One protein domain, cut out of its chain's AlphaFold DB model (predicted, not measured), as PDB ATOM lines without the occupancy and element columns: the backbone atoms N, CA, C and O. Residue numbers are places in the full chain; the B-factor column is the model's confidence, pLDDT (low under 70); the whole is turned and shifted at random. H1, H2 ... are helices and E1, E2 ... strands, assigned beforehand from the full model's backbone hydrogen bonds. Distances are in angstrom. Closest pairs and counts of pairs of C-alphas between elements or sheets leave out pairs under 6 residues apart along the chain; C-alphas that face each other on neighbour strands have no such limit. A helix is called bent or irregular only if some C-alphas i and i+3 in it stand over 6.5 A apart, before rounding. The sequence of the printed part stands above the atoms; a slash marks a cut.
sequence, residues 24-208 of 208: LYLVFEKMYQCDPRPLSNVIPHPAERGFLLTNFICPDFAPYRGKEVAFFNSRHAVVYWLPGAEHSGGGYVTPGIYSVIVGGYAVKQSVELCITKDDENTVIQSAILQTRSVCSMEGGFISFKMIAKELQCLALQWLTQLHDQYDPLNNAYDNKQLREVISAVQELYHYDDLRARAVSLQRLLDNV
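This is residues 24 to 208 of the 208 residues of an uncharacterized protein of Xenorhabdus cabanillasii JM26 (UniProt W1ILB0). Two small antiparallel sheets, partly face to face as a sandwich, make one end of an elongated domain, and a bundle of four helices, H1, H3, H4 and H5, makes the other. The long helix H3 runs from the sheet E1-E2-E3-E4-E8 into the bundle with H1 packed on it, and the hairpin of H4 and H5 covers these two on the side away from the sheets. The printed part has 185 residues, of mixed class, with five named helices and eight named strands in the order H1 E1 E2 H2 E3 E4 E5 E6 E7 E8 H3 H4 H5. It is compact, with a radius of gyration of the C-alphas of 17.2 A and spans of 53 by 33 by 29 A.

The larger sheet runs E1, residues 42 to 44, E2, 51 to 53, E3, 68 to 72, E4, 77 to 81, and E8, 140 to 142. Within hydrogen-bond range are N 43 and O 52, 2.9 A, N 53 and O 70, 2.8 A, N 71 and O 78, 2.8 A, and N 79 and O 140, 2.9 A. E5, residues 96 to 102, E6, 111 to 117, and E7, 122 to 129, form a strongly twisted meander, each strand the antiparallel neighbour of the one before, with N 98 and O 115 at 2.8 A and N 116 and O 123 at 2.9 A. In the sandwich, the facing parts of the sheets are 10.1 A centre to centre, their strands at 44 degrees. H1, residues 24 to 34, and H3, residues 144 to 165, are on one face of the larger sheet, making two layers. H3, at a height of 10.6 A, runs across the strands, at 89 degrees to E3 on the local plane. H3 touches H1 with residues 148 to 155 alone, closest at the C-alphas of Leu 24 and Leu 151, 7.0 A. H4, residues 175 to 186, touches H1, closest at C-alphas 34 and 177, 5.2 A, opposite ways at a shallow tilt of 8 degrees. H5, residues 192 to 206, touches H3, closest at C-alphas 156 and 194, 5.8 A, and forms a helical hairpin with H4. H2, residues 59 to 64, is irregular, with C-alphas 60 and 63 7.9 A apart, and is close to but not clearly touching H3. Every O i to N i+4 pair is within range in H1, H4 and H5, but 16 of 18 in H3 and 0 of 2 in H2, where 2 of 3 O i to N i+3 pairs are.

H3 spans 30.8 A from C-alpha 144 at (368.164, 323.684, 385.733). H5 spans 20.9 A, ending with C-alpha 206 at (348.991, 298.823, 372.354), and E7 spans 20.2 A, bending by 56 degrees at residue 125.

The C-alphas farthest apart, of Ser 133 and Asn 207, are 54.4 A apart. The printed part has no cut, and the link E4 to E5 is long. Residues 105, 169 to 172 and 208 have pLDDT under 70.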
ATOM      1  N   LEU A  24     361.244 316.510 384.150       86.25
ATOM      2  CA  LEU A  24     362.285 315.744 383.455       86.25
ATOM      3  C   LEU A  24     363.121 314.864 384.391       86.25
ATOM      4  O   LEU A  24     363.468 313.748 384.017       86.25
ATOM      5  N   TYR A  25     363.436 315.315 385.610       86.44
ATOM      6  CA  TYR A  25     364.192 314.479 386.549       86.44
ATOM      7  C   TYR A  25     363.428 313.190 386.905       86.44
ATOM      8  O   TYR A  25     364.018 312.112 386.964       86.44
ATOM      9  N   LEU A  26     362.109 313.291 387.098       86.56
ATOM     10  CA  LEU A  26     361.256 312.144 387.424       86.56
ATOM     11  C   LEU A  26     361.181 311.142 386.267       86.56
ATOM     12  O   LEU A  26     361.082 309.938 386.503       86.56
ATOM     13  N   VAL A  27     361.277 311.622 385.024       91.56
ATOM     14  CA  VAL A  27     361.405 310.747 383.854       91.56
ATOM     15  C   VAL A  27     362.682 309.916 383.950       91.56
ATOM     16  O   VAL A  27     362.602 308.703 383.794       91.56
ATOM     17  N   PHE A  28     363.825 310.510 384.306       92.50
ATOM     18  CA  PHE A  28     365.071 309.758 384.496       92.50
ATOM     19  C   PHE A  28     364.978 308.740 385.640       92.50
ATOM     20  O   PHE A  28     365.431 307.610 385.477       92.50
ATOM     21  N   GLU A  29     364.344 309.077 386.771       90.69
ATOM     22  CA  GLU A  29     364.104 308.091 387.838       90.69
ATOM     23  C   GLU A  29     363.327 306.872 387.327       90.69
ATOM     24  O   GLU A  29     363.704 305.739 387.620       90.69
ATOM     25  N   LYS A  30     362.283 307.087 386.521       91.81
ATOM     26  CA  LYS A  30     361.488 306.000 385.937       91.81
ATOM     27  C   LYS A  30     362.250 305.234 384.856       91.81
ATOM     28  O   LYS A  30     362.171 304.010 384.824       91.81
ATOM     29  N   MET A  31     363.015 305.926 384.007       93.25
ATOM     30  CA  MET A  31     363.873 305.301 382.992       93.25
ATOM     31  C   MET A  31     364.831 304.305 383.644       93.25
ATOM     32  O   MET A  31     364.881 303.157 383.223       93.25
ATOM     33  N   TYR A  32     365.516 304.717 384.715       91.75
ATOM     34  CA  TYR A  32     366.491 303.875 385.415       91.75
ATOM     35  C   TYR A  32     365.871 302.755 386.263       91.75
ATOM     36  O   TYR A  32     366.557 301.801 386.629       91.75
ATOM     37  N   GLN A  33     364.579 302.858 386.591       89.50
ATOM     38  CA  GLN A  33     363.809 301.759 387.179       89.50
ATOM     39  C   GLN A  33     363.393 300.725 386.127       89.50
ATOM     40  O   GLN A  33     363.366 299.539 386.441       89.50
ATOM     41  N   CYS A  34     363.076 301.179 384.908       88.75
ATOM     42  CA  CYS A  34     362.701 300.340 383.769       88.75
ATOM     43  C   CYS A  34     363.907 299.625 383.136       88.75
ATOM     44  O   CYS A  34     363.808 298.472 382.726       88.75
ATOM     45  N   ASP A  35     365.036 300.320 383.035       87.62
ATOM     46  CA  ASP A  35     366.297 299.848 382.474       87.62
ATOM     47  C   ASP A  35     367.432 300.327 383.386       87.62
ATOM     48  O   ASP A  35     367.604 301.534 383.525       87.62
ATOM     49  N   PRO A  36     368.233 299.453 384.016       83.12
ATOM     50  CA  PRO A  36     369.300 299.892 384.911       83.12
ATOM     51  C   PRO A  36     370.457 300.612 384.197       83.12
ATOM     52  O   PRO A  36     371.293 301.218 384.877       83.12
ATOM     53  N   ARG A  37     370.566 300.529 382.860       83.69
ATOM     54  CA  ARG A  37     371.629 301.174 382.066       83.69
ATOM     55  C   ARG A  37     371.097 301.729 380.731       83.69
ATOM     56  O   ARG A  37     371.634 301.378 379.680       83.69
ATOM     57  N   PRO A  38     370.126 302.659 380.763       86.00
ATOM     58  CA  PRO A  38     369.493 303.194 379.562       86.00
ATOM     59  C   PRO A  38     370.437 304.098 378.763       86.00
ATOM     60  O   PRO A  38     370.327 304.222 377.547       86.00
ATOM     61  N   LEU A  39     371.372 304.754 379.454       91.06
ATOM     62  CA  LEU A  39     372.323 305.703 378.893       91.06
ATOM     63  C   LEU A  39     373.707 305.404 379.470       91.06
ATOM     64  O   LEU A  39     373.866 305.264 380.681       91.06
ATOM     65  N   SER A  40     374.724 305.327 378.611       87.19
ATOM     66  CA  SER A  40     376.104 305.011 379.016       87.19
ATOM     67  C   SER A  40     376.825 306.175 379.700       87.19
ATOM     68  O   SER A  40     377.814 305.971 380.400       87.19
ATOM     69  N   ASN A  41     376.343 307.397 379.489       90.75
ATOM     70  CA  ASN A  41     376.930 308.631 379.995       90.75
ATOM     71  C   ASN A  41     376.193 309.196 381.216       90.75
ATOM     72  O   ASN A  41     376.586 310.238 381.735       90.75
ATOM     73  N   VAL A  42     375.144 308.515 381.681       93.88
ATOM     74  CA  VAL A  42     374.404 308.867 382.892       93.88
ATOM     75  C   VAL A  42     374.445 307.681 383.845       93.88
ATOM     76  O   VAL A  42     374.197 306.540 383.455       93.88
ATOM     77  N   ILE A  43     374.755 307.929 385.111       93.38
ATOM     78  CA  ILE A  43     374.724 306.900 386.151       93.38
ATOM     79  C   ILE A  43     373.978 307.415 387.385       93.38
ATOM     80  O   ILE A  43     374.093 308.598 387.717       93.38
ATOM     81  N   PRO A  44     373.231 306.560 388.102       93.25
ATOM     82  CA  PRO A  44     372.664 306.934 389.389       93.25
ATOM     83  C   PRO A  44     373.771 307.257 390.392       93.25
ATOM     84  O   PRO A  44     374.805 306.586 390.447       93.25
ATOM     85  N   HIS A  45     373.545 308.268 391.223       93.12
ATOM     86  CA  HIS A  45     374.427 308.534 392.347       93.12
ATOM     87  C   HIS A  45     374.306 307.395 393.390       93.12
ATOM     88  O   HIS A  45     373.196 306.984 393.722       93.12
ATOM     89  N   PRO A  46     375.417 306.891 393.969       91.44
ATOM     90  CA  PRO A  46     375.391 305.667 394.782       91.44
ATOM     91  C   PRO A  46     374.685 305.771 396.151       91.44
ATOM     92  O   PRO A  46     374.241 304.750 396.667       91.44
ATOM     93  N   ALA A  47     374.580 306.962 396.759       87.81
ATOM     94  CA  ALA A  47     373.842 307.173 398.024       87.81
ATOM     95  C   ALA A  47     372.644 308.132 397.951       87.81
ATOM     96  O   ALA A  47     371.710 308.018 398.743       87.81
ATOM     97  N   GLU A  48     372.681 309.121 397.062       86.75
ATOM     98  CA  GLU A  48     371.700 310.196 396.988       86.75
ATOM     99  C   GLU A  48     370.769 310.009 395.793       86.75
ATOM    100  O   GLU A  48     371.152 309.453 394.768       86.75
ATOM    101  N   ARG A  49     369.542 310.522 395.911       87.69
ATOM    102  CA  ARG A  49     368.631 310.616 394.769       87.69
ATOM    103  C   ARG A  49     369.152 311.675 393.804       87.69
ATOM    104  O   ARG A  49     369.141 312.865 394.126       87.69
ATOM    105  N   GLY A  50     369.646 311.222 392.663       90.50
ATOM    106  CA  GLY A  50     370.275 312.059 391.659       90.50
ATOM    107  C   GLY A  50     371.067 311.226 390.668       90.50
ATOM    108  O   GLY A  50     371.265 310.022 390.849       90.50
ATOM    109  N   PHE A  51     371.547 311.894 389.633       93.62
ATOM    110  CA  PHE A  51     372.329 311.280 388.576       93.62
ATOM    111  C   PHE A  51     373.600 312.076 388.333       93.62
ATOM    112  O   PHE A  51     373.620 313.302 388.454       93.62
ATOM    113  N   LEU A  52     374.654 311.351 387.983       94.56
ATOM    114  CA  LEU A  52     375.894 311.890 387.458       94.56
ATOM    115  C   LEU A  52     375.869 311.736 385.942       94.56
ATOM    116  O   LEU A  52     375.499 310.681 385.433       94.56
ATOM    117  N   LEU A  53     376.262 312.784 385.237       94.50
ATOM    118  CA  LEU A  53     376.211 312.886 383.787       94.50
ATOM    119  C   LEU A  53     377.564 313.358 383.261       94.50
ATOM    120  O   LEU A  53     378.118 314.348 383.740       94.50
ATOM    121  N   THR A  54     378.070 312.664 382.250       93.88
ATOM    122  CA  THR A  54     379.222 313.073 381.443       93.88
ATOM    123  C   THR A  54     378.848 313.135 379.967       93.88
ATOM    124  O   THR A  54     377.737 312.800 379.571       93.88
ATOM    125  N   ASN A  55     379.794 313.571 379.131       90.50
ATOM    126  CA  ASN A  55     379.683 313.529 377.673       90.50
ATOM    127  C   ASN A  55     378.376 314.130 377.121       90.50
ATOM    128  O   ASN A  55     377.565 313.424 376.528       90.50
ATOM    129  N   PHE A  56     378.174 315.432 377.342       91.19
ATOM    130  CA  PHE A  56     376.969 316.127 376.891       91.19
ATOM    131  C   PHE A  56     376.743 315.991 375.381       91.19
ATOM    132  O   PHE A  56     377.649 316.261 374.584       91.19
ATOM    133  N   ILE A  57     375.533 315.625 374.972       91.25
ATOM    134  CA  ILE A  57     375.187 315.376 373.567       91.25
ATOM    135  C   ILE A  57     374.482 316.562 372.907       91.25
ATOM    136  O   ILE A  57     374.571 316.720 371.688       91.25
ATOM    137  N   CYS A  58     373.828 317.424 373.685       90.44
ATOM    138  CA  CYS A  58     373.100 318.578 373.184       90.44
ATOM    139  C   CYS A  58     374.068 319.592 372.541       90.44
ATOM    140  O   CYS A  58     375.098 319.922 373.140       90.44
ATOM    141  N   PRO A  59     373.753 320.131 371.347       88.56
ATOM    142  CA  PRO A  59     374.602 321.116 370.672       88.56
ATOM    143  C   PRO A  59     374.919 322.356 371.517       88.56
ATOM    144  O   PRO A  59     376.032 322.875 371.449       88.56
ATOM    145  N   ASP A  60     373.984 322.791 372.367       86.44
ATOM    146  CA  ASP A  60     374.164 323.939 373.267       86.44
ATOM    147  C   ASP A  60     375.297 323.724 374.287       86.44
ATOM    148  O   ASP A  60     375.852 324.686 374.818       86.44
ATOM    149  N   PHE A  61     375.664 322.464 374.540       86.44
ATOM    150  CA  PHE A  61     376.725 322.066 375.459       86.44
ATOM    151  C   PHE A  61     378.028 321.672 374.761       86.44
ATOM    152  O   PHE A  61     378.967 321.233 375.430       86.44
ATOM    153  N   ALA A  62     378.134 321.864 373.441       85.81
ATOM    154  CA  ALA A  62     379.331 321.514 372.676       85.81
ATOM    155  C   ALA A  62     380.652 322.034 373.293       85.81
ATOM    156  O   ALA A  62     381.606 321.256 373.339       85.81
ATOM    157  N   PRO A  63     380.742 323.268 373.842       85.31
ATOM    158  CA  PRO A  63     381.976 323.747 374.478       85.31
ATOM    159  C   PRO A  63     382.408 322.945 375.717       85.31
ATOM    160  O   PRO A  63     383.597 322.872 376.025       85.31
ATOM    161  N   TYR A  64     381.452 322.335 376.419       86.12
ATOM    162  CA  TYR A  64     381.653 321.638 377.693       86.12
ATOM    163  C   TYR A  64     381.797 320.117 377.525       86.12
ATOM    164  O   TYR A  64     382.099 319.402 378.486       86.12
ATOM    165  N   ARG A  65     381.588 319.598 376.306       88.19
ATOM    166  CA  ARG A  65     381.626 318.160 376.020       88.19
ATOM    167  C   ARG A  65     382.969 317.555 376.434       88.19
ATOM    168  O   ARG A  65     384.035 317.994 376.009       88.19
ATOM    169  N   GLY A  66     382.889 316.529 377.277       89.06
ATOM    170  CA  GLY A  66     384.044 315.778 377.764       89.06
ATOM    171  C   GLY A  66     384.979 316.551 378.696       89.06
ATOM    172  O   GLY A  66     386.125 316.142 378.877       89.06
ATOM    173  N   LYS A  67     384.515 317.671 379.263       90.88
ATOM    174  CA  LYS A  67     385.291 318.513 380.186       90.88
ATOM    175  C   LYS A  67     384.711 318.567 381.593       90.88
ATOM    176  O   LYS A  67     385.391 319.008 382.515       90.88
ATOM    177  N   GLU A  68     383.470 318.132 381.762       91.62
ATOM    178  CA  GLU A  68     382.717 318.316 382.995       91.62
ATOM    179  C   GLU A  68     381.958 317.047 383.386       91.62
ATOM    180  O   GLU A  68     381.633 316.200 382.549       91.62
ATOM    181  N   VAL A  69     381.659 316.957 384.677       93.81
ATOM    182  CA  VAL A  69     380.687 316.034 385.255       93.81
ATOM    183  C   VAL A  69     379.556 316.876 385.824       93.81
ATOM    184  O   VAL A  69     379.797 317.733 386.672       93.81
ATOM    185  N   ALA A  70     378.324 316.633 385.397       92.75
ATOM    186  CA  ALA A  70     377.150 317.220 386.022       92.75
ATOM    187  C   ALA A  70     376.571 316.263 387.065       92.75
ATOM    188  O   ALA A  70     376.452 315.068 386.822       92.75
ATOM    189  N   PHE A  71     376.160 316.794 388.209       92.69
ATOM    190  CA  PHE A  71     375.215 316.154 389.109       92.69
ATOM    191  C   PHE A  71     373.874 316.872 388.993       92.69
ATOM    192  O   PHE A  71     373.831 318.101 389.072       92.69
ATOM    193  N   PHE A  72     372.776 316.135 388.864       90.56
ATOM    194  CA  PHE A  72     371.438 316.717 388.896       90.56
ATOM    195  C   PHE A  72     370.462 315.858 389.697       90.56
ATOM    196  O   PHE A  72     370.534 314.629 389.709       90.56
ATOM    197  N   ASN A  73     369.528 316.527 390.370       87.69
ATOM    198  CA  ASN A  73     368.383 315.908 391.026       87.69
ATOM    199  C   ASN A  73     367.140 316.804 390.904       87.69
ATOM    200  O   ASN A  73     367.183 317.845 390.252       87.69
ATOM    201  N   SER A  74     366.043 316.454 391.577       82.75
ATOM    202  CA  SER A  74     364.810 317.259 391.581       82.75
ATOM    203  C   SER A  74     364.948 318.677 392.158       82.75
ATOM    204  O   SER A  74     364.008 319.464 392.079       82.75
ATOM    205  N   ARG A  75     366.080 319.016 392.788       78.75
ATOM    206  CA  ARG A  75     366.279 320.273 393.526       78.75
ATOM    207  C   ARG A  75     367.288 321.200 392.864       78.75
ATOM    208  O   ARG A  75     367.102 322.417 392.881       78.75
ATOM    209  N   HIS A  76     368.375 320.649 392.340       81.31
ATOM    210  CA  HIS A  76     369.482 321.429 391.802       81.31
ATOM    211  C   HIS A  76     370.314 320.638 390.795       81.31
ATOM    212  O   HIS A  76     370.347 319.407 390.805       81.31
ATOM    213  N   ALA A  77     371.057 321.383 389.981       86.19
ATOM    214  CA  ALA A  77     372.102 320.868 389.116       86.19
ATOM    215  C   ALA A  77     373.429 321.579 389.422       86.19
ATOM    216  O   ALA A  77     373.459 322.788 389.671       86.19
ATOM    217  N   VAL A  78     374.518 320.818 389.433       88.25
ATOM    218  CA  VAL A  78     375.882 321.285 389.709       88.25
ATOM    219  C   VAL A  78     376.828 320.674 388.696       88.25
ATOM    220  O   VAL A  78     376.665 319.514 388.340       88.25
ATOM    221  N   VAL A  79     377.821 321.439 388.254       90.38
ATOM    222  CA  VAL A  79     378.888 320.954 387.374       90.38
ATOM    223  C   VAL A  79     380.231 320.964 388.088       90.38
ATOM    224  O   VAL A  79     380.510 321.840 388.908       90.38
ATOM    225  N   TYR A  80     381.054 319.976 387.760       91.75
ATOM    226  CA  TYR A  80     382.413 319.775 388.244       91.75
ATOM    227  C   TYR A  80     383.350 319.694 387.037       91.75
ATOM    228  O   TYR A  80     383.085 318.940 386.105       91.75
ATOM    229  N   TRP A  81     384.450 320.445 387.047       91.31
ATOM    230  CA  TRP A  81     385.363 320.573 385.903       91.31
ATOM    231  C   TRP A  81     386.543 319.620 385.996       91.31
ATOM    232  O   TRP A  81     387.343 319.733 386.919       91.31
ATOM    233  N   LEU A  82     386.699 318.716 385.030       93.31
ATOM    234  CA  LEU A  82     387.853 317.819 384.989       93.31
ATOM    235  C   LEU A  82     389.175 318.611 384.973       93.31
ATOM    236  O   LEU A  82     389.211 319.737 384.467       93.31
ATOM    237  N   PRO A  83     390.282 318.044 385.487       91.19
ATOM    238  CA  PRO A  83     391.579 318.714 385.462       91.19
ATOM    239  C   PRO A  83     391.953 319.200 384.053       91.19
ATOM    240  O   PRO A  83     391.991 318.415 383.108       91.19
ATOM    241  N   GLY A  84     392.219 320.503 383.919       90.12
ATOM    242  CA  GLY A  84     392.520 321.158 382.639       90.12
ATOM    243  C   GLY A  84     391.327 321.840 381.959       90.12
ATOM    244  O   GLY A  84     391.533 322.613 381.024       90.12
ATOM    245  N   ALA A  85     390.095 321.620 382.430       91.38
ATOM    246  CA  ALA A  85     388.916 322.352 381.970       91.38
ATOM    247  C   ALA A  85     388.809 323.740 382.623       91.38
ATOM    248  O   ALA A  85     389.178 323.933 383.782       91.38
ATOM    249  N   GLU A  86     388.251 324.702 381.887       86.12
ATOM    250  CA  GLU A  86     387.918 326.030 382.408       86.12
ATOM    251  C   GLU A  86     386.401 326.220 382.513       86.12
ATOM    252  O   GLU A  86     385.637 325.707 381.696       86.12
ATOM    253  N   HIS A  87     385.963 327.065 383.452       79.75
ATOM    254  CA  HIS A  87     384.539 327.357 383.684       79.75
ATOM    255  C   HIS A  87     383.811 327.977 382.475       79.75
ATOM    256  O   HIS A  87     382.584 328.019 382.438       79.75
ATOM    257  N   SER A  88     384.556 328.507 381.506       76.56
ATOM    258  CA  SER A  88     384.058 329.119 380.270       76.56
ATOM    259  C   SER A  88     383.689 328.098 379.183       76.56
ATOM    260  O   SER A  88     383.274 328.500 378.098       76.56
ATOM    261  N   GLY A  89     383.916 326.801 379.423       77.88
ATOM    262  CA  GLY A  89     383.971 325.787 378.364       77.88
ATOM    263  C   GLY A  89     385.303 325.805 377.604       77.88
ATOM    264  O   GLY A  89     385.504 325.031 376.670       77.88
ATOM    265  N   GLY A  90     386.238 326.673 378.002       80.75
ATOM    266  CA  GLY A  90     387.629 326.664 377.568       80.75
ATOM    267  C   GLY A  90     388.435 325.526 378.198       80.75
ATOM    268  O   GLY A  90     387.889 324.541 378.704       80.75
ATOM    269  N   GLY A  91     389.758 325.654 378.148       86.81
ATOM    270  CA  GLY A  91     390.668 324.636 378.666       86.81
ATOM    271  C   GLY A  91     390.736 323.363 377.815       86.81
ATOM    272  O   GLY A  91     389.915 323.118 376.919       86.81
ATOM    273  N   TYR A  92     391.750 322.556 378.108       89.94
ATOM    274  CA  TYR A  92     392.034 321.293 377.440       89.94
ATOM    275  C   TYR A  92     392.203 320.191 378.485       89.94
ATOM    276  O   TYR A  92     393.100 320.245 379.324       89.94
ATOM    277  N   VAL A  93     391.328 319.189 378.408       92.69
ATOM    278  CA  VAL A  93     391.397 317.974 379.222       92.69
ATOM    279  C   VAL A  93     392.008 316.888 378.348       92.69
ATOM    280  O   VAL A  93     391.408 316.482 377.352       92.69
ATOM    281  N   THR A  94     393.206 316.440 378.705       93.62
ATOM    282  CA  THR A  94     393.939 315.403 377.966       93.62
ATOM    283  C   THR A  94     393.168 314.073 377.923       93.62
ATOM    284  O   THR A  94     392.432 313.757 378.858       93.62
ATOM    285  N   PRO A  95     393.323 313.240 376.888       95.88
ATOM    286  CA  PRO A  95     392.900 311.843 376.966       95.88
ATOM    287  C   PRO A  95     393.603 311.119 378.125       95.88
ATOM    288  O   PRO A  95     394.773 311.383 378.407       95.88
ATOM    289  N   GLY A  96     392.900 310.224 378.821       95.94
ATOM    290  CA  GLY A  96     393.451 309.499 379.964       95.94
ATOM    291  C   GLY A  96     392.412 309.012 380.970       95.94
ATOM    292  O   GLY A  96     391.204 309.089 380.743       95.94
ATOM    293  N   ILE A  97     392.908 308.500 382.096       96.44
ATOM    294  CA  ILE A  97     392.094 308.056 383.232       96.44
ATOM    295  C   ILE A  97     392.230 309.080 384.356       96.44
ATOM    296  O   ILE A  97     393.338 309.447 384.746       96.44
ATOM    297  N   TYR A  98     391.093 309.505 384.891       94.94
ATOM    298  CA  TYR A  98     390.979 310.497 385.947       94.94
ATOM    299  C   TYR A  98     390.315 309.870 387.169       94.94
ATOM    300  O   TYR A  98     389.246 309.275 387.048       94.94
ATOM    301  N   SER A  99     390.922 310.035 388.347       94.25
ATOM    302  CA  SER A  99     390.217 309.875 389.622       94.25
ATOM    303  C   SER A  99     389.885 311.264 390.150       94.25
ATOM    304  O   SER A  99     390.780 312.088 390.365       94.25
ATOM    305  N   VAL A 100     388.593 311.545 390.292       92.88
ATOM    306  CA  VAL A 100     388.089 312.829 390.781       92.88
ATOM    307  C   VAL A 100     387.110 312.610 391.916       92.88
ATOM    308  O   VAL A 100     386.311 311.681 391.888       92.88
ATOM    309  N   ILE A 101     387.142 313.488 392.914       92.94
ATOM    310  CA  ILE A 101     386.201 313.445 394.031       92.94
ATOM    311  C   ILE A 101     385.223 314.601 393.863       92.94
ATOM    312  O   ILE A 101     385.609 315.765 393.977       92.94
ATOM    313  N   VAL A 102     383.960 314.279 393.603       90.56
ATOM    314  CA  VAL A 102     382.864 315.251 393.527       90.56
ATOM    315  C   VAL A 102     382.142 315.310 394.870       90.56
ATOM    316  O   VAL A 102     381.965 314.293 395.534       90.56
ATOM    317  N   GLY A 103     381.761 316.506 395.305       84.50
ATOM    318  CA  GLY A 103     381.152 316.728 396.618       84.50
ATOM    319  C   GLY A 103     380.724 318.181 396.810       84.50
ATOM    320  O   GLY A 103     380.725 318.971 395.863       84.50
ATOM    321  N   GLY A 104     380.350 318.550 398.032       78.75
ATOM    322  CA  GLY A 104     380.073 319.935 398.420       78.75
ATOM    323  C   GLY A 104     378.597 320.207 398.709       78.75
ATOM    324  O   GLY A 104     377.844 319.321 399.090       78.75
ATOM    325  N   TYR A 105     378.159 321.460 398.556       67.69
ATOM    326  CA  TYR A 105     376.834 321.894 399.028       67.69
ATOM    327  C   TYR A 105     375.645 321.163 398.380       67.69
ATOM    328  O   TYR A 105     374.583 321.076 398.993       67.69
ATOM    329  N   ALA A 106     375.815 320.654 397.159       70.31
ATOM    330  CA  ALA A 106     374.792 319.913 396.424       70.31
ATOM    331  C   ALA A 106     374.893 318.390 396.577       70.31
ATOM    332  O   ALA A 106     373.876 317.711 396.519       70.31
ATOM    333  N   VAL A 107     376.102 317.862 396.768       78.94
ATOM    334  CA  VAL A 107     376.371 316.429 396.928       78.94
ATOM    335  C   VAL A 107     376.915 316.246 398.336       78.94
ATOM    336  O   VAL A 107     378.093 316.501 398.599       78.94
ATOM    337  N   LYS A 108     376.023 315.889 399.264       78.62
ATOM    338  CA  LYS A 108     376.317 315.844 400.702       78.62
ATOM    339  C   LYS A 108     377.348 314.776 401.031       78.62
ATOM    340  O   LYS A 108     378.176 314.983 401.915       78.62
ATOM    341  N   GLN A 109     377.274 313.640 400.348       86.25
ATOM    342  CA  GLN A 109     378.211 312.545 400.489       86.25
ATOM    343  C   GLN A 109     379.114 312.484 399.263       86.25
ATOM    344  O   GLN A 109     378.680 312.078 398.189       86.25
ATOM    345  N   SER A 110     380.376 312.877 399.442       90.00
ATOM    346  CA  SER A 110     381.348 312.899 398.355       90.00
ATOM    347  C   SER A 110     381.478 311.536 397.672       90.00
ATOM    348  O   SER A 110     381.450 310.483 398.316       90.00
ATOM    349  N   VAL A 111     381.671 311.568 396.358       92.81
ATOM    350  CA  VAL A 111     381.819 310.388 395.509       92.81
ATOM    351  C   VAL A 111     383.137 310.487 394.766       92.81
ATOM    352  O   VAL A 111     383.442 311.513 394.164       92.81
ATOM    353  N   GLU A 112     383.917 309.414 394.799       95.00
ATOM    354  CA  GLU A 112     385.058 309.245 393.909       95.00
ATOM    355  C   GLU A 112     384.578 308.639 392.597       95.00
ATOM    356  O   GLU A 112     383.912 307.600 392.582       95.00
ATOM    357  N   LEU A 113     384.920 309.306 391.505       95.38
ATOM    358  CA  LEU A 113     384.620 308.891 390.150       95.38
ATOM    359  C   LEU A 113     385.914 308.465 389.473       95.38
ATOM    360  O   LEU A 113     386.871 309.239 389.417       95.38
ATOM    361  N   CYS A 114     385.908 307.262 388.910       96.00
ATOM    362  CA  CYS A 114     386.891 306.864 387.914       96.00
ATOM    363  C   CYS A 114     386.325 307.206 386.539       96.00
ATOM    364  O   CYS A 114     385.278 306.686 386.152       96.00
ATOM    365  N   ILE A 115     386.991 308.097 385.813       95.94
ATOM    366  CA  ILE A 115     386.535 308.607 384.523       95.94
ATOM    367  C   ILE A 115     387.583 308.280 383.471       95.94
ATOM    368  O   ILE A 115     388.745 308.655 383.609       95.94
ATOM    369  N   THR A 116     387.158 307.627 382.395       95.94
ATOM    370  CA  THR A 116     387.981 307.448 381.199       95.94
ATOM    371  C   THR A 116     387.585 308.494 380.177       95.94
ATOM    372  O   THR A 116     386.398 308.677 379.896       95.94
ATOM    373  N   LYS A 117     388.582 309.163 379.608       95.31
ATOM    374  CA  LYS A 117     388.405 310.123 378.530       95.31
ATOM    375  C   LYS A 117     389.257 309.740 377.328       95.31
ATOM    376  O   LYS A 117     390.468 309.571 377.463       95.31
ATOM    377  N   ASP A 118     388.628 309.707 376.163       93.12
ATOM    378  CA  ASP A 118     389.294 309.726 374.864       93.12
ATOM    379  C   ASP A 118     388.899 310.998 374.083       93.12
ATOM    380  O   ASP A 118     388.368 311.967 374.658       93.12
ATOM    381  N   ASP A 119     389.241 311.034 372.797       87.88
ATOM    382  CA  ASP A 119     388.978 312.177 371.921       87.88
ATOM    383  C   ASP A 119     387.478 312.387 371.660       87.88
ATOM    384  O   ASP A 119     387.045 313.516 371.424       87.88
ATOM    385  N   GLU A 120     386.673 311.331 371.759       85.94
ATOM    386  CA  GLU A 120     385.253 311.334 371.402       85.94
ATOM    387  C   GLU A 120     384.337 311.273 372.630       85.94
ATOM    388  O   GLU A 120     383.239 311.830 372.621       85.94
ATOM    389  N   ASN A 121     384.782 310.613 373.696       89.88
ATOM    390  CA  ASN A 121     383.947 310.182 374.802       89.88
ATOM    391  C   ASN A 121     384.568 310.493 376.162       89.88
ATOM    392  O   ASN A 121     385.778 310.607 376.367       89.88
ATOM    393  N   THR A 122     383.692 310.636 377.151       93.69
ATOM    394  CA  THR A 122     384.062 310.770 378.559       93.69
ATOM    395  C   THR A 122     383.069 309.972 379.378       93.69
ATOM    396  O   THR A 122     381.880 310.286 379.402       93.69
ATOM    397  N   VAL A 123     383.548 308.909 380.011       94.19
ATOM    398  CA  VAL A 123     382.703 307.865 380.590       94.19
ATOM    399  C   VAL A 123     383.080 307.660 382.044       94.19
ATOM    400  O   VAL A 123     384.255 307.463 382.358       94.19
ATOM    401  N   ILE A 124     382.081 307.659 382.924       94.88
ATOM    402  CA  ILE A 124     382.269 307.251 384.314       94.88
ATOM    403  C   ILE A 124     382.324 305.720 384.357       94.88
ATOM    404  O   ILE A 124     381.333 305.044 384.096       94.88
ATOM    405  N   GLN A 125     383.491 305.172 384.683       93.94
ATOM    406  CA  GLN A 125     383.717 303.733 384.834       93.94
ATOM    407  C   GLN A 125     383.208 303.215 386.179       93.94
ATOM    408  O   GLN A 125     382.710 302.095 386.281       93.94
ATOM    409  N   SER A 126     383.339 304.023 387.229       93.38
ATOM    410  CA  SER A 126     382.845 303.691 388.561       93.38
ATOM    411  C   SER A 126     382.559 304.945 389.380       93.38
ATOM    412  O   SER A 126     383.174 305.992 389.178       93.38
ATOM    413  N   ALA A 127     381.620 304.812 390.316       94.00
ATOM    414  CA  ALA A 127     381.266 305.825 391.299       94.00
ATOM    415  C   ALA A 127     381.217 305.176 392.684       94.00
ATOM    416  O   ALA A 127     380.388 304.302 392.938       94.00
ATOM    417  N   ILE A 128     382.129 305.576 393.568       94.12
ATOM    418  CA  ILE A 128     382.313 304.967 394.887       94.12
ATOM    419  C   ILE A 128     382.108 306.028 395.960       94.12
ATOM    420  O   ILE A 128     382.714 307.100 395.922       94.12
ATOM    421  N   LEU A 129     381.264 305.722 396.945       92.81
ATOM    422  CA  LEU A 129     381.043 306.602 398.088       92.81
ATOM    423  C   LEU A 129     382.327 306.768 398.890       92.81
ATOM    424  O   LEU A 129     382.909 305.792 399.368       92.81
ATOM    425  N   GLN A 130     382.722 308.018 399.101       90.19
ATOM    426  CA  GLN A 130     383.818 308.331 399.998       90.19
ATOM    427  C   GLN A 130     383.308 308.344 401.434       90.19
ATOM    428  O   GLN A 130     382.390 309.071 401.805       90.19
ATOM    429  N   THR A 131     383.924 307.502 402.259       81.88
ATOM    430  CA  THR A 131     383.647 307.416 403.699       81.88
ATOM    431  C   THR A 131     384.575 308.313 404.515       81.88
ATOM    432  O   THR A 131     384.316 308.569 405.690       81.88
ATOM    433  N   ARG A 132     385.661 308.801 403.902       80.50
ATOM    434  CA  ARG A 132     386.648 309.685 404.524       80.50
ATOM    435  C   ARG A 132     386.426 311.124 404.079       80.50
ATOM    436  O   ARG A 132     386.040 311.379 402.943       80.50
ATOM    437  N   SER A 133     386.733 312.066 404.968       73.12
ATOM    438  CA  SER A 133     386.790 313.486 404.619       73.12
ATOM    439  C   SER A 133     388.006 313.732 403.725       73.12
ATOM    440  O   SER A 133     389.129 313.818 404.217       73.12
ATOM    441  N   VAL A 134     387.780 313.826 402.416       79.25
ATOM    442  CA  VAL A 134     388.801 314.152 401.411       79.25
ATOM    443  C   VAL A 134     388.425 315.469 400.737       79.25
ATOM    444  O   VAL A 134     387.243 315.795 400.627       79.25
ATOM    445  N   CYS A 135     389.426 316.234 400.299       79.88
ATOM    446  CA  CYS A 135     389.194 317.437 399.507       79.88
ATOM    447  C   CYS A 135     388.484 317.051 398.201       79.88
ATOM    448  O   CYS A 135     389.047 316.330 397.378       79.88
ATOM    449  N   SER A 136     387.241 317.499 398.040       81.75
ATOM    450  CA  SER A 136     386.485 317.356 396.800       81.75
ATOM    451  C   SER A 136     386.704 318.569 395.906       81.75
ATOM    452  O   SER A 136     386.965 319.673 396.384       81.75
ATOM    453  N   MET A 137     386.516 318.383 394.606       84.62
ATOM    454  CA  MET A 137     386.458 319.487 393.658       84.62
ATOM    455  C   MET A 137     385.307 320.437 394.008       84.62
ATOM    456  O   MET A 137     384.209 319.994 394.354       84.62
ATOM    457  N   GLU A 138     385.548 321.745 393.903       72.88
ATOM    458  CA  GLU A 138     384.491 322.746 394.053       72.88
ATOM    459  C   GLU A 138     383.590 322.719 392.813       72.88
ATOM    460  O   GLU A 138     384.022 323.052 391.709       72.88
ATOM    461  N   GLY A 139     382.336 322.303 392.991       81.81
ATOM    462  CA  GLY A 139     381.322 322.366 391.942       81.81
ATOM    463  C   GLY A 139     380.650 323.739 391.860       81.81
ATOM    464  O   GLY A 139     380.512 324.441 392.866       81.81
ATOM    465  N   GLY A 140     380.191 324.116 390.667       83.25
ATOM    466  CA  GLY A 140     379.380 325.314 390.440       83.25
ATOM    467  C   GLY A 140     377.909 324.973 390.235       83.25
ATOM    468  O   GLY A 140     377.583 324.110 389.424       83.25
ATOM    469  N   PHE A 141     377.003 325.662 390.936       81.81
ATOM    470  CA  PHE A 141     375.571 325.525 390.657       81.81
ATOM    471  C   PHE A 141     375.234 326.083 389.280       81.81
ATOM    472  O   PHE A 141     375.667 327.179 388.912       81.81
ATOM    473  N   ILE A 142     374.398 325.346 388.559       77.81
ATOM    474  CA  ILE A 142     373.893 325.742 387.252       77.81
ATOM    475  C   ILE A 142     372.370 325.816 387.278       77.81
ATOM    476  O   ILE A 142     371.695 325.118 388.036       77.81
ATOM    477  N   SER A 143     371.815 326.689 386.437       75.75
ATOM    478  CA  SER A 143     370.368 326.764 386.242       75.75
ATOM    479  C   SER A 143     369.854 325.445 385.677       75.75
ATOM    480  O   SER A 143     370.384 324.958 384.676       75.75
ATOM    481  N   PHE A 144     368.773 324.911 386.249       76.56
ATOM    482  CA  PHE A 144     368.164 323.684 385.733       76.56
ATOM    483  C   PHE A 144     367.696 323.845 384.280       76.56
ATOM    484  O   PHE A 144     367.833 322.930 383.486       76.56
ATOM    485  N   LYS A 145     367.268 325.052 383.878       78.25
ATOM    486  CA  LYS A 145     366.913 325.349 382.476       78.25
ATOM    487  C   LYS A 145     368.064 325.117 381.499       78.25
ATOM    488  O   LYS A 145     367.818 324.883 380.323       78.25
ATOM    489  N   MET A 146     369.305 325.242 381.971       78.00
ATOM    490  CA  MET A 146     370.475 324.972 381.152       78.00
ATOM    491  C   MET A 146     370.583 323.467 380.929       78.00
ATOM    492  O   MET A 146     370.512 323.028 379.786       78.00
ATOM    493  N   ILE A 147     370.656 322.674 382.004       85.25
ATOM    494  CA  ILE A 147     370.797 321.213 381.895       85.25
ATOM    495  C   ILE A 147     369.550 320.531 381.314       85.25
ATOM    496  O   ILE A 147     369.668 319.489 380.688       85.25
ATOM    497  N   ALA A 148     368.362 321.125 381.441       86.44
ATOM    498  CA  ALA A 148     367.107 320.566 380.937       86.44
ATOM    499  C   ALA A 148     367.152 320.253 379.434       86.44
ATOM    500  O   ALA A 148     366.605 319.240 379.010       86.44
ATOM    501  N   LYS A 149     367.850 321.067 378.631       87.56
ATOM    502  CA  LYS A 149     368.029 320.791 377.196       87.56
ATOM    503  C   LYS A 149     368.849 319.529 376.943       87.56
ATOM    504  O   LYS A 149     368.522 318.743 376.062       87.56
ATOM    505  N   GLU A 150     369.889 319.323 377.742       91.81
ATOM    506  CA  GLU A 150     370.696 318.107 377.699       91.81
ATOM    507  C   GLU A 150     369.872 316.888 378.121       91.81
ATOM    508  O   GLU A 150     369.833 315.888 377.408       91.81
ATOM    509  N   LEU A 151     369.134 317.002 379.228       92.25
ATOM    510  CA  LEU A 151     368.242 315.944 379.704       92.25
ATOM    511  C   LEU A 151     367.161 315.599 378.671       92.25
ATOM    512  O   LEU A 151     366.853 314.425 378.478       92.25
ATOM    513  N   GLN A 152     366.628 316.598 377.963       92.38
ATOM    514  CA  GLN A 152     365.696 316.391 376.858       92.38
ATOM    515  C   GLN A 152     366.341 315.598 375.716       92.38
ATOM    516  O   GLN A 152     365.745 314.629 375.250       92.38
ATOM    517  N   CYS A 153     367.542 315.979 375.265       93.50
ATOM    518  CA  CYS A 153     368.250 315.252 374.209       93.50
ATOM    519  C   CYS A 153     368.497 313.790 374.599       93.50
ATOM    520  O   CYS A 153     368.270 312.894 373.789       93.50
ATOM    521  N   LEU A 154     368.912 313.546 375.841       94.94
ATOM    522  CA  LEU A 154     369.197 312.208 376.360       94.94
ATOM    523  C   LEU A 154     367.934 311.344 376.468       94.94
ATOM    524  O   LEU A 154     367.927 310.199 376.015       94.94
ATOM    525  N   ALA A 155     366.844 311.899 377.005       94.75
ATOM    526  CA  ALA A 155     365.559 311.205 377.054       94.75
ATOM    527  C   ALA A 155     365.047 310.883 375.641       94.75
ATOM    528  O   ALA A 155     364.556 309.779 375.394       94.75
ATOM    529  N   LEU A 156     365.207 311.811 374.690       95.00
ATOM    530  CA  LEU A 156     364.800 311.601 373.304       95.00
ATOM    531  C   LEU A 156     365.640 310.508 372.641       95.00
ATOM    532  O   LEU A 156     365.080 309.659 371.951       95.00
ATOM    533  N   GLN A 157     366.958 310.508 372.863       94.44
ATOM    534  CA  GLN A 157     367.857 309.473 372.357       94.44
ATOM    535  C   GLN A 157     367.406 308.090 372.830       94.44
ATOM    536  O   GLN A 157     367.223 307.200 372.001       94.44
ATOM    537  N   TRP A 158     367.178 307.917 374.133       93.75
ATOM    538  CA  TRP A 158     366.764 306.628 374.681       93.75
ATOM    539  C   TRP A 158     365.393 306.186 374.155       93.75
ATOM    540  O   TRP A 158     365.263 305.076 373.647       93.75
ATOM    541  N   LEU A 159     364.383 307.067 374.158       93.00
ATOM    542  CA  LEU A 159     363.065 306.761 373.576       93.00
ATOM    543  C   LEU A 159     363.140 306.447 372.074       93.00
ATOM    544  O   LEU A 159     362.324 305.690 371.544       93.00
ATOM    545  N   THR A 160     364.099 307.043 371.365       92.50
ATOM    546  CA  THR A 160     364.335 306.756 369.950       92.50
ATOM    547  C   THR A 160     364.884 305.350 369.775       92.50
ATOM    548  O   THR A 160     364.271 304.567 369.055       92.50
ATOM    549  N   GLN A 161     365.945 305.020 370.512       90.38
ATOM    550  CA  GLN A 161     366.569 303.698 370.513       90.38
ATOM    551  C   GLN A 161     365.583 302.599 370.909       90.38
ATOM    552  O   GLN A 161     365.498 301.592 370.213       90.38
ATOM    553  N   LEU A 162     364.787 302.820 371.961       88.38
ATOM    554  CA  LEU A 162     363.751 301.883 372.389       88.38
ATOM    555  C   LEU A 162     362.762 301.569 371.276       88.38
ATOM    556  O   LEU A 162     362.500 300.410 371.003       88.38
ATOM    557  N   HIS A 163     362.209 302.598 370.638       86.25
ATOM    558  CA  HIS A 163     361.230 302.416 369.572       86.25
ATOM    559  C   HIS A 163     361.834 301.710 368.350       86.25
ATOM    560  O   HIS A 163     361.166 300.884 367.740       86.25
ATOM    561  N   ASP A 164     363.082 302.011 367.991       86.25
ATOM    562  CA  ASP A 164     363.733 301.405 366.822       86.25
ATOM    563  C   ASP A 164     364.153 299.947 367.074       86.25
ATOM    564  O   ASP A 164     364.250 299.160 366.136       86.25
ATOM    565  N   GLN A 165     364.381 299.581 368.338       84.38
ATOM    566  CA  GLN A 165     364.758 298.230 368.767       84.38
ATOM    567  C   GLN A 165     363.580 297.421 369.324       84.38
ATOM    568  O   GLN A 165     363.772 296.284 369.752       84.38
ATOM    569  N   TYR A 166     362.373 297.993 369.356       80.88
ATOM    570  CA  TYR A 166     361.215 297.352 369.964       80.88
ATOM    571  C   TYR A 166     360.789 296.123 369.153       80.88
ATOM    572  O   TYR A 166     360.237 296.243 368.058       80.88
ATOM    573  N   ASP A 167     361.016 294.939 369.721       77.62
ATOM    574  CA  ASP A 167     360.524 293.661 369.208       77.62
ATOM    575  C   ASP A 167     359.438 293.115 370.155       77.62
ATOM    576  O   ASP A 167     359.764 292.706 371.275       77.62
ATOM    577  N   PRO A 168     358.160 293.061 369.729       72.06
ATOM    578  CA  PRO A 168     357.061 292.489 370.506       72.06
ATOM    579  C   PRO A 168     357.314 291.078 371.049       72.06
ATOM    580  O   PRO A 168     356.763 290.713 372.086       72.06
ATOM    581  N   LEU A 169     358.115 290.273 370.345       67.31
ATOM    582  CA  LEU A 169     358.325 288.858 370.653       67.31
ATOM    583  C   LEU A 169     359.526 288.616 371.575       67.31
ATOM    584  O   LEU A 169     359.577 287.580 372.235       67.31
ATOM    585  N   ASN A 170     360.468 289.561 371.643       68.38
ATOM    586  CA  ASN A 170     361.708 289.453 372.420       68.38
ATOM    587  C   ASN A 170     361.921 290.642 373.363       68.38
ATOM    588  O   ASN A 170     363.057 290.948 373.732       68.38
ATOM    589  N   ASN A 171     360.846 291.337 373.739       66.88
ATOM    590  CA  ASN A 171     360.982 292.535 374.545       66.88
ATOM    591  C   ASN A 171     361.563 292.200 375.930       66.88
ATOM    592  O   ASN A 171     360.947 291.491 376.726       66.88
ATOM    593  N   ALA A 172     362.754 292.730 376.212       66.06
ATOM    594  CA  ALA A 172     363.444 292.561 377.487       66.06
ATOM    595  C   ALA A 172     362.899 293.485 378.594       66.06
ATOM    596  O   ALA A 172     363.250 293.308 379.760       66.06
ATOM    597  N   TYR A 173     362.061 294.468 378.245       70.38
ATOM    598  CA  TYR A 173     361.511 295.434 379.196       70.38
ATOM    599  C   TYR A 173     360.219 294.934 379.850       70.38
ATOM    600  O   TYR A 173     359.340 294.376 379.190       70.38
ATOM    601  N   ASP A 174     360.056 295.217 381.146       78.88
ATOM    602  CA  ASP A 174     358.755 295.100 381.802       78.88
ATOM    603  C   ASP A 174     357.809 296.159 381.215       78.88
ATOM    604  O   ASP A 174     357.926 297.359 381.487       78.88
ATOM    605  N   ASN A 175     356.845 295.704 380.410       81.75
ATOM    606  CA  ASN A 175     355.847 296.552 379.759       81.75
ATOM    607  C   ASN A 175     355.115 297.479 380.745       81.75
ATOM    608  O   ASN A 175     354.683 298.561 380.348       81.75
ATOM    609  N   LYS A 176     354.976 297.102 382.024       86.81
ATOM    610  CA  LYS A 176     354.379 297.977 383.037       86.81
ATOM    611  C   LYS A 176     355.281 299.175 383.340       86.81
ATOM    612  O   LYS A 176     354.811 300.309 383.298       86.81
ATOM    613  N   GLN A 177     356.562 298.935 383.614       89.19
ATOM    614  CA  GLN A 177     357.529 299.993 383.920       89.19
ATOM    615  C   GLN A 177     357.731 300.921 382.720       89.19
ATOM    616  O   GLN A 177     357.743 302.142 382.875       89.19
ATOM    617  N   LEU A 178     357.777 300.364 381.509       90.38
ATOM    618  CA  LEU A 178     357.873 301.158 380.287       90.38
ATOM    619  C   LEU A 178     356.653 302.075 380.098       90.38
ATOM    620  O   LEU A 178     356.803 303.254 379.775       90.38
ATOM    621  N   ARG A 179     355.439 301.573 380.367       91.50
ATOM    622  CA  ARG A 179     354.207 302.383 380.340       91.50
ATOM    623  C   ARG A 179     354.221 303.496 381.390       91.50
ATOM    624  O   ARG A 179     353.744 304.593 381.110       91.50
ATOM    625  N   GLU A 180     354.811 303.266 382.563       92.50
ATOM    626  CA  GLU A 180     354.994 304.319 383.569       92.50
ATOM    627  C   GLU A 180     355.949 305.424 383.098       92.50
ATOM    628  O   GLU A 180     355.694 306.600 383.372       92.50
ATOM    629  N   VAL A 181     357.024 305.075 382.379       93.56
ATOM    630  CA  VAL A 181     357.930 306.065 381.774       93.56
ATOM    631  C   VAL A 181     357.195 306.881 380.713       93.56
ATOM    632  O   VAL A 181     357.245 308.108 380.740       93.56
ATOM    633  N   ILE A 182     356.466 306.216 379.815       94.00
ATOM    634  CA  ILE A 182     355.680 306.870 378.760       94.00
ATOM    635  C   ILE A 182     354.658 307.838 379.354       94.00
ATOM    636  O   ILE A 182     354.575 308.978 378.897       94.00
ATOM    637  N   SER A 183     353.918 307.418 380.385       93.06
ATOM    638  CA  SER A 183     352.949 308.276 381.078       93.06
ATOM    639  C   SER A 183     353.623 309.530 381.634       93.06
ATOM    640  O   SER A 183     353.156 310.638 381.389       93.06
ATOM    641  N   ALA A 184     354.766 309.375 382.310       92.12
ATOM    642  CA  ALA A 184     355.505 310.509 382.861       92.12
ATOM    643  C   ALA A 184     356.022 311.463 381.772       92.12
ATOM    644  O   ALA A 184     355.979 312.678 381.941       92.12
ATOM    645  N   VAL A 185     356.467 310.936 380.626       93.75
ATOM    646  CA  VAL A 185     356.885 311.762 379.483       93.75
ATOM    647  C   VAL A 185     355.698 312.514 378.875       93.75
ATOM    648  O   VAL A 185     355.841 313.664 378.470       93.75
ATOM    649  N   GLN A 186     354.514 311.906 378.812       91.44
ATOM    650  CA  GLN A 186     353.319 312.542 378.247       91.44
ATOM    651  C   GLN A 186     352.823 313.746 379.066       91.44
ATOM    652  O   GLN A 186     352.243 314.669 378.484       91.44
ATOM    653  N   GLU A 187     353.106 313.769 380.370       90.19
ATOM    654  CA  GLU A 187     352.799 314.868 381.300       90.19
ATOM    655  C   GLU A 187     353.732 316.091 381.140       90.19
ATOM    656  O   GLU A 187     353.484 317.156 381.706       90.19
ATOM    657  N   LEU A 188     354.791 315.989 380.325       88.25
ATOM    658  CA  LEU A 188     355.777 317.049 380.098       88.25
ATOM    659  C   LEU A 188     355.283 318.161 379.144       88.25
ATOM    660  O   LEU A 188     355.708 318.233 377.993       88.25
ATOM    661  N   TYR A 189     354.431 319.078 379.610       78.75
ATOM    662  CA  TYR A 189     353.750 320.101 378.781       78.75
ATOM    663  C   TYR A 189     354.618 320.955 377.831       78.75
ATOM    664  O   TYR A 189     354.082 321.497 376.869       78.75
ATOM    665  N   HIS A 190     355.924 321.100 378.074       83.75
ATOM    666  CA  HIS A 190     356.828 321.936 377.267       83.75
ATOM    667  C   HIS A 190     357.794 321.147 376.368       83.75
ATOM    668  O   HIS A 190     358.693 321.738 375.776       83.75
ATOM    669  N   TYR A 191     357.626 319.826 376.268       87.75
ATOM    670  CA  TYR A 191     358.563 318.935 375.585       87.75
ATOM    671  C   TYR A 191     357.865 318.141 374.474       87.75
ATOM    672  O   TYR A 191     357.729 316.918 374.547       87.75
ATOM    673  N   ASP A 192     357.400 318.848 373.443       89.56
ATOM    674  CA  ASP A 192     356.554 318.279 372.386       89.56
ATOM    675  C   ASP A 192     357.211 317.110 371.639       89.56
ATOM    676  O   ASP A 192     356.548 316.102 371.401       89.56
ATOM    677  N   ASP A 193     358.516 317.179 371.358       91.31
ATOM    678  CA  ASP A 193     359.242 316.089 370.688       91.31
ATOM    679  C   ASP A 193     359.279 314.809 371.539       91.31
ATOM    680  O   ASP A 193     359.028 313.708 371.040       91.31
ATOM    681  N   LEU A 194     359.532 314.948 372.848       92.81
ATOM    682  CA  LEU A 194     359.512 313.819 373.783       92.81
ATOM    683  C   LEU A 194     358.114 313.210 373.862       92.81
ATOM    684  O   LEU A 194     357.956 311.991 373.775       92.81
ATOM    685  N   ARG A 195     357.087 314.060 373.973       94.31
ATOM    686  CA  ARG A 195     355.684 313.632 374.017       94.31
ATOM    687  C   ARG A 195     355.280 312.907 372.739       94.31
ATOM    688  O   ARG A 195     354.678 311.838 372.815       94.31
ATOM    689  N   ALA A 196     355.638 313.438 371.573       93.25
ATOM    690  CA  ALA A 196     355.356 312.815 370.283       93.25
ATOM    691  C   ALA A 196     356.014 311.431 370.157       93.25
ATOM    692  O   ALA A 196     355.377 310.478 369.685       93.25
ATOM    693  N   ARG A 197     357.260 311.283 370.633       93.69
ATOM    694  CA  ARG A 197     357.938 309.980 370.642       93.69
ATOM    695  C   ARG A 197     357.293 309.007 371.629       93.69
ATOM    696  O   ARG A 197     357.056 307.860 371.258       93.69
ATOM    697  N   ALA A 198     356.924 309.462 372.826       93.56
ATOM    698  CA  ALA A 198     356.223 308.645 373.817       93.56
ATOM    699  C   ALA A 198     354.850 308.162 373.317       93.56
ATOM    700  O   ALA A 198     354.502 307.002 373.506       93.56
ATOM    701  N   VAL A 199     354.081 309.010 372.622       93.88
ATOM    702  CA  VAL A 199     352.812 308.613 371.981       93.88
ATOM    703  C   VAL A 199     353.038 307.565 370.889       93.88
ATOM    704  O   VAL A 199     352.271 306.610 370.792       93.88
ATOM    705  N   SER A 200     354.084 307.715 370.074       92.06
ATOM    706  CA  SER A 200     354.428 306.715 369.054       92.06
ATOM    707  C   SER A 200     354.774 305.362 369.684       92.06
ATOM    708  O   SER A 200     354.249 304.339 369.251       92.06
ATOM    709  N   LEU A 201     355.574 305.358 370.755       90.81
ATOM    710  CA  LEU A 201     355.930 304.139 371.484       90.81
ATOM    711  C   LEU A 201     354.715 303.498 372.176       90.81
ATOM    712  O   LEU A 201     354.541 302.286 372.108       90.81
ATOM    713  N   GLN A 202     353.827 304.303 372.767       92.00
ATOM    714  CA  GLN A 202     352.561 303.831 373.338       92.00
ATOM    715  C   GLN A 202     351.714 303.087 372.298       92.00
ATOM    716  O   GLN A 202     351.213 302.002 372.572       92.00
ATOM    717  N   ARG A 203     351.588 303.638 371.083       90.69
ATOM    718  CA  ARG A 203     350.849 302.983 369.992       90.69
ATOM    719  C   ARG A 203     351.480 301.659 369.582       90.69
ATOM    720  O   ARG A 203     350.747 300.735 369.256       90.69
ATOM    721  N   LEU A 204     352.809 301.555 369.575       86.88
ATOM    722  CA  LEU A 204     353.471 300.273 369.325       86.88
ATOM    723  C   LEU A 204     353.121 299.253 370.413       86.88
ATOM    724  O   LEU A 204     352.766 298.132 370.076       86.88
ATOM    725  N   LEU A 205     353.147 299.653 371.688       86.00
ATOM    726  CA  LEU A 205     352.821 298.782 372.825       86.00
ATOM    727  C   LEU A 205     351.357 298.326 372.864       86.00
ATOM    728  O   LEU A 205     351.076 297.264 373.407       86.00
ATOM    729  N   ASP A 206     350.428 299.137 372.359       86.69
ATOM    730  CA  ASP A 206     348.991 298.823 372.354       86.69
ATOM    731  C   ASP A 206     348.564 297.947 371.164       86.69
ATOM    732  O   ASP A 206     347.464 297.402 371.173       86.69
ATOM    733  N   ASN A 207     349.418 297.815 370.143       77.94
ATOM    734  CA  ASN A 207     349.179 296.987 368.955       77.94
ATOM    735  C   ASN A 207     349.799 295.575 369.054       77.94
ATOM    736  O   ASN A 207     349.800 294.847 368.059       77.94
ATOM    737  N   VAL A 208     350.340 295.213 370.222       65.88
ATOM    738  CA  VAL A 208     350.877 293.881 370.566       65.88
ATOM    739  C   VAL A 208     349.871 293.143 371.433       65.88
ATOM    740  O   VAL A 208     349.621 291.953 371.142       65.88
TER     741      VAL A 208